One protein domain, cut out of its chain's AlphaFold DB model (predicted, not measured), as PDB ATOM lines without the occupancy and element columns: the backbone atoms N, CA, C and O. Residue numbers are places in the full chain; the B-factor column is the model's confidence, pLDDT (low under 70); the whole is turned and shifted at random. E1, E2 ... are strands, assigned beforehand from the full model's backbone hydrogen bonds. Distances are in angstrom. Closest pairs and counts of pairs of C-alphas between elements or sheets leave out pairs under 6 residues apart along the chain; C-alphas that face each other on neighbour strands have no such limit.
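AT A GLANCE: This is residues 32 to 79 of the 166 residues of the protein "Lss protein" of Symbiodinium natans (UniProt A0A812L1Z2). There is little regular structure here: a hairpin of two antiparallel strands, E1 then E2, with the long loop of residues 46 to 66 folding back past E2 and residues 73 to 79 trailing off as a tail that adds to the length. The printed part has 48 residues, 12 of them in named elements, all strand, with no named helix. It is only just loose, close to compact, with a radius of gyration of the C-alphas of 11.6 A, and elongated, spanning 39 by 21 by 15 A.

HOW THE PARTS SIT: Look at E1, residues 40 to 45, and E2, residues 67 to 72: this hairpin is antiparallel, at 154 degrees. C-alphas 42 and 70 face each other at 4.0 A. N 41 and O 71, 2.8 A, and N 67 and O 45, 2.9 A, are within hydrogen-bond range.

IN THESE COORDINATES: Find C-alpha 40 at (3.667, 34.375, -28.761); E1 runs 15.9 A from there. E2 runs 16.7 A to C-alpha 72 at (0.002, 36.607, -29.196).

THE WHOLE: The C-alphas of Gly 65 and Pro 79 are farthest apart, 39.3 A. The printed part has no cut; the link E1 to E2 is long, 21 residues. Look for pLDDT under 70 at residues 32 to 37, 59 and 75 to 79.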
ATOM      1  N   PRO A  32       6.489  26.397 -38.977       54.62
ATOM      2  CA  PRO A  32       7.297  27.082 -37.979       54.62
ATOM      3  C   PRO A  32       6.925  26.568 -36.591       54.62
ATOM      4  O   PRO A  32       5.744  26.451 -36.257       54.62
ATOM      5  N   ASP A  33       7.940  26.209 -35.809       61.91
ATOM      6  CA  ASP A  33       7.747  25.769 -34.440       61.91
ATOM      7  C   ASP A  33       7.188  26.955 -33.653       61.91
ATOM      8  O   ASP A  33       7.923  27.884 -33.317       61.91
ATOM      9  N   PHE A  34       5.870  26.970 -33.435       62.84
ATOM     10  CA  PHE A  34       5.161  28.054 -32.746       62.84
ATOM     11  C   PHE A  34       5.753  28.344 -31.362       62.84
ATOM     12  O   PHE A  34       5.623  29.460 -30.872       62.84
ATOM     13  N   GLU A  35       6.447  27.375 -30.760       60.50
ATOM     14  CA  GLU A  35       7.185  27.551 -29.506       60.50
ATOM     15  C   GLU A  35       8.373  28.510 -29.623       60.50
ATOM     16  O   GLU A  35       8.770  29.128 -28.640       60.50
ATOM     17  N   THR A  36       8.931  28.650 -30.823       64.44
ATOM     18  CA  THR A  36      10.072  29.526 -31.114       64.44
ATOM     19  C   THR A  36       9.660  30.825 -31.798       64.44
ATOM     20  O   THR A  36      10.511  31.676 -32.063       64.44
ATOM     21  N   MET A  37       8.365  31.005 -32.091       66.19
ATOM     22  CA  MET A  37       7.892  32.194 -32.785       66.19
ATOM     23  C   MET A  37       7.909  33.401 -31.831       66.19
ATOM     24  O   MET A  37       7.181  33.407 -30.834       66.19
ATOM     25  N   PRO A  38       8.701  34.449 -32.122       71.19
ATOM     26  CA  PRO A  38       8.728  35.638 -31.285       71.19
ATOM     27  C   PRO A  38       7.351  36.317 -31.279       71.19
ATOM     28  O   PRO A  38       6.675  36.395 -32.307       71.19
ATOM     29  N   GLY A  39       6.935  36.805 -30.108       80.00
ATOM     30  CA  GLY A  39       5.646  37.481 -29.926       80.00
ATOM     31  C   GLY A  39       4.466  36.561 -29.602       80.00
ATOM     32  O   GLY A  39       3.332  37.029 -29.633       80.00
ATOM     33  N   TYR A  40       4.696  35.287 -29.270       80.31
ATOM     34  CA  TYR A  40       3.667  34.375 -28.761       80.31
ATOM     35  C   TYR A  40       4.074  33.776 -27.411       80.31
ATOM     36  O   TYR A  40       5.239  33.465 -27.176       80.31
ATOM     37  N   LYS A  41       3.099  33.604 -26.515       85.69
ATOM     38  CA  LYS A  41       3.235  32.897 -25.239       85.69
ATOM     39  C   LYS A  41       2.409  31.617 -25.298       85.69
ATOM     40  O   LYS A  41       1.205  31.692 -25.535       85.69
ATOM     41  N   CYS A  42       3.043  30.468 -25.077       87.44
ATOM     42  CA  CYS A  42       2.395  29.159 -25.137       87.44
ATOM     43  C   CYS A  42       2.344  28.478 -23.763       87.44
ATOM     44  O   CYS A  42       3.363  28.399 -23.081       87.44
ATOM     45  N   GLU A  43       1.188  27.931 -23.386       88.25
ATOM     46  CA  GLU A  43       0.958  27.219 -22.117       88.25
ATOM     47  C   GLU A  43       0.177  25.913 -22.351       88.25
ATOM     48  O   GLU A  43      -0.515  25.769 -23.359       88.25
ATOM     49  N   LEU A  44       0.306  24.944 -21.435       89.62
ATOM     50  CA  LEU A  44      -0.452  23.686 -21.452       89.62
ATOM     51  C   LEU A  44      -1.710  23.809 -20.589       89.62
ATOM     52  O   LEU A  44      -1.630  24.238 -19.440       89.62
ATOM     53  N   TYR A  45      -2.841  23.343 -21.109       84.88
ATOM     54  CA  TYR A  45      -4.128  23.360 -20.419       84.88
ATOM     55  C   TYR A  45      -4.764  21.968 -20.389       84.88
ATOM     56  O   TYR A  45      -4.652  21.209 -21.346       84.88
ATOM     57  N   ASP A  46      -5.486  21.651 -19.313       88.12
ATOM     58  CA  ASP A  46      -6.175  20.359 -19.119       88.12
ATOM     59  C   ASP A  46      -7.434  20.174 -19.991       88.12
ATOM     60  O   ASP A  46      -8.060  19.116 -19.992       88.12
ATOM     61  N   GLN A  47      -7.809  21.193 -20.757       83.38
ATOM     62  CA  GLN A  47      -8.920  21.150 -21.706       83.38
ATOM     63  C   GLN A  47      -8.547  20.449 -23.020       83.38
ATOM     64  O   GLN A  47      -7.383  20.323 -23.395       83.38
ATOM     65  N   ALA A  48      -9.557  20.008 -23.771       82.38
ATOM     66  CA  ALA A  48      -9.343  19.288 -25.026       82.38
ATOM     67  C   ALA A  48      -9.009  20.201 -26.230       82.38
ATOM     68  O   ALA A  48      -8.511  19.699 -27.249       82.38
ATOM     69  N   TRP A  49      -9.274  21.511 -26.134       83.31
ATOM     70  CA  TRP A  49      -9.071  22.519 -27.186       83.31
ATOM     71  C   TRP A  49      -8.652  23.878 -26.607       83.31
ATOM     72  O   TRP A  49      -8.839  24.124 -25.424       83.31
ATOM     73  N   CYS A  50      -8.096  24.759 -27.442       87.94
ATOM     74  CA  CYS A  50      -7.796  26.140 -27.055       87.94
ATOM     75  C   CYS A  50      -9.025  27.026 -27.225       87.94
ATOM     76  O   CYS A  50      -9.732  26.911 -28.230       87.94
ATOM     77  N   GLU A  51      -9.260  27.905 -26.261       86.50
ATOM     78  CA  GLU A  51     -10.279  28.946 -26.360       86.50
ATOM     79  C   GLU A  51      -9.709  30.180 -27.070       86.50
ATOM     80  O   GLU A  51      -8.537  30.526 -26.897       86.50
ATOM     81  N   SER A  52     -10.533  30.845 -27.880       78.69
ATOM     82  CA  SER A  52     -10.158  32.093 -28.552       78.69
ATOM     83  C   SER A  52      -9.743  33.157 -27.521       78.69
ATOM     84  O   SER A  52     -10.407  33.277 -26.493       78.69
ATOM     85  N   PRO A  53      -8.690  33.962 -27.772       84.06
ATOM     86  CA  PRO A  53      -7.925  34.108 -29.018       84.06
ATOM     87  C   PRO A  53      -6.732  33.142 -29.164       84.06
ATOM     88  O   PRO A  53      -5.925  33.304 -30.081       84.06
ATOM     89  N   ALA A  54      -6.575  32.167 -28.266       86.25
ATOM     90  CA  ALA A  54      -5.433  31.263 -28.279       86.25
ATOM     91  C   ALA A  54      -5.550  30.205 -29.388       86.25
ATOM     92  O   ALA A  54      -6.623  29.666 -29.668       86.25
ATOM     93  N   VAL A  55      -4.417  29.866 -30.003       85.06
ATOM     94  CA  VAL A  55      -4.342  28.916 -31.121       85.06
ATOM     95  C   VAL A  55      -3.575  27.667 -30.696       85.06
ATOM     96  O   VAL A  55      -2.554  27.753 -30.013       85.06
ATOM     97  N   ASN A  56      -4.056  26.492 -31.108       84.69
ATOM     98  CA  ASN A  56      -3.348  25.230 -30.909       84.69
ATOM     99  C   ASN A  56      -2.283  25.061 -32.010       84.69
ATOM    100  O   ASN A  56      -2.658  24.954 -33.181       84.69
ATOM    101  N   PRO A  57      -0.985  24.987 -31.670       78.69
ATOM    102  CA  PRO A  57       0.091  24.870 -32.653       78.69
ATOM    103  C   PRO A  57       0.160  23.491 -33.336       78.69
ATOM    104  O   PRO A  57       0.934  23.296 -34.272       78.69
ATOM    105  N   GLY A  58      -0.647  22.521 -32.898       74.75
ATOM    106  CA  GLY A  58      -0.846  21.232 -33.553       74.75
ATOM    107  C   GLY A  58      -0.922  20.049 -32.585       74.75
ATOM    108  O   GLY A  58      -0.504  20.116 -31.432       74.75
ATOM    109  N   ASP A  59      -1.397  18.905 -33.093       69.00
ATOM    110  CA  ASP A  59      -1.558  17.662 -32.318       69.00
ATOM    111  C   ASP A  59      -0.241  17.168 -31.677       69.00
ATOM    112  O   ASP A  59      -0.284  16.510 -30.640       69.00
ATOM    113  N   LYS A  60       0.924  17.502 -32.262       73.38
ATOM    114  CA  LYS A  60       2.256  17.122 -31.748       73.38
ATOM    115  C   LYS A  60       2.627  17.795 -30.421       73.38
ATOM    116  O   LYS A  60       3.532  17.326 -29.749       73.38
ATOM    117  N   TYR A  61       1.919  18.860 -30.053       71.19
ATOM    118  CA  TYR A  61       2.173  19.652 -28.850       71.19
ATOM    119  C   TYR A  61       1.219  19.314 -27.701       71.19
ATOM    120  O   TYR A  61       1.128  20.050 -26.722       71.19
ATOM    121  N   ARG A  62       0.465  18.215 -27.816       81.00
ATOM    122  CA  ARG A  62      -0.305  17.673 -26.699       81.00
ATOM    123  C   ARG A  62       0.615  16.833 -25.824       81.00
ATOM    124  O   ARG A  62       1.211  15.874 -26.308       81.00
ATOM    125  N   GLU A  63       0.685  17.155 -24.541       78.50
ATOM    126  CA  GLU A  63       1.518  16.441 -23.573       78.50
ATOM    127  C   GLU A  63       0.643  15.957 -22.416       78.50
ATOM    128  O   GLU A  63      -0.114  16.733 -21.841       78.50
ATOM    129  N   ASN A  64       0.709  14.664 -22.085       81.50
ATOM    130  CA  ASN A  64      -0.032  14.068 -20.963       81.50
ATOM    131  C   ASN A  64      -1.549  14.351 -20.976       81.50
ATOM    132  O   ASN A  64      -2.157  14.593 -19.938       81.50
ATOM    133  N   GLY A  65      -2.164  14.353 -22.163       80.94
ATOM    134  CA  GLY A  65      -3.593  14.649 -22.330       80.94
ATOM    135  C   GLY A  65      -3.949  16.139 -22.295       80.94
ATOM    136  O   GLY A  65      -5.087  16.484 -22.600       80.94
ATOM    137  N   LYS A  66      -2.981  17.019 -22.015       87.31
ATOM    138  CA  LYS A  66      -3.138  18.475 -22.035       87.31
ATOM    139  C   LYS A  66      -2.919  19.032 -23.436       87.31
ATOM    140  O   LYS A  66      -2.118  18.507 -24.211       87.31
ATOM    141  N   VAL A  67      -3.615  20.114 -23.766       88.00
ATOM    142  CA  VAL A  67      -3.468  20.835 -25.033       88.00
ATOM    143  C   VAL A  67      -2.555  22.047 -24.856       88.00
ATOM    144  O   VAL A  67      -2.719  22.811 -23.908       88.00
ATOM    145  N   LYS A  68      -1.592  22.247 -25.763       88.50
ATOM    146  CA  LYS A  68      -0.786  23.474 -25.793       88.50
ATOM    147  C   LYS A  68      -1.533  24.563 -26.552       88.50
ATOM    148  O   LYS A  68      -2.020  24.318 -27.655       88.50
ATOM    149  N   CYS A  69      -1.617  25.748 -25.966       90.00
ATOM    150  CA  CYS A  69      -2.293  26.908 -26.532       90.00
ATOM    151  C   CYS A  69      -1.357  28.107 -26.529       90.00
ATOM    152  O   CYS A  69      -0.760  28.415 -25.501       90.00
ATOM    153  N   CYS A  70      -1.234  28.767 -27.677       88.94
ATOM    154  CA  CYS A  70      -0.370  29.920 -27.884       88.94
ATOM    155  C   CYS A  70      -1.202  31.182 -28.109       88.94
ATOM    156  O   CYS A  70      -2.080  31.202 -28.971       88.94
ATOM    157  N   THR A  71      -0.892  32.245 -27.375       89.38
ATOM    158  CA  THR A  71      -1.543  33.555 -27.494       89.38
ATOM    159  C   THR A  71      -0.512  34.591 -27.911       89.38
ATOM    160  O   THR A  71       0.624  34.554 -27.437       89.38
ATOM    161  N   LYS A  72      -0.884  35.511 -28.804       86.44
ATOM    162  CA  LYS A  72       0.002  36.607 -29.196       86.44
ATOM    163  C   LYS A  72       0.234  37.512 -27.986       86.44
ATOM    164  O   LYS A  72      -0.718  37.933 -27.337       86.44
ATOM    165  N   ILE A  73       1.493  37.793 -27.682       81.94
ATOM    166  CA  ILE A  73       1.859  38.807 -26.702       81.94
ATOM    167  C   ILE A  73       1.580  40.136 -27.393       81.94
ATOM    168  O   ILE A  73       2.287  40.520 -28.325       81.94
ATOM    169  N   GLU A  74       0.504  40.808 -26.999       71.56
ATOM    170  CA  GLU A  74       0.368  42.220 -27.322       71.56
ATOM    171  C   GLU A  74       1.542  42.930 -26.643       71.56
ATOM    172  O   GLU A  74       1.682  42.875 -25.419       71.56
ATOM    173  N   GLU A  75       2.435  43.531 -27.433       55.34
ATOM    174  CA  GLU A  75       3.406  44.490 -26.913       55.34
ATOM    175  C   GLU A  75       2.610  45.664 -26.340       55.34
ATOM    176  O   GLU A  75       2.313  46.647 -27.018       55.34
ATOM    177  N   VAL A  76       2.232  45.551 -25.070       47.62
ATOM    178  CA  VAL A  76       1.905  46.715 -24.264       47.62
ATOM    179  C   VAL A  76       3.198  47.511 -24.221       47.62
ATOM    180  O   VAL A  76       4.168  47.082 -23.596       47.62
ATOM    181  N   GLY A  77       3.232  48.620 -24.964       41.69
ATOM    182  CA  GLY A  77       4.345  49.558 -24.951       41.69
ATOM    183  C   GLY A  77       4.752  49.814 -23.507       41.69
ATOM    184  O   GLY A  77       3.968  50.346 -22.724       41.69
ATOM    185  N   LEU A  78       5.950  49.352 -23.156       34.53
ATOM    186  CA  LEU A  78       6.542  49.509 -21.837       34.53
ATOM    187  C   LEU A  78       6.486  50.997 -21.451       34.53
ATOM    188  O   LEU A  78       7.144  51.798 -22.121       34.53
ATOM    189  N   PRO A  79       5.789  51.417 -20.379       40.25
ATOM    190  CA  PRO A  79       6.272  52.583 -19.666       40.25
ATOM    191  C   PRO A  79       7.631  52.204 -19.047       40.25
ATOM    192  O   PRO A  79       7.815  51.057 -18.620       40.25
TER     193      PRO A  79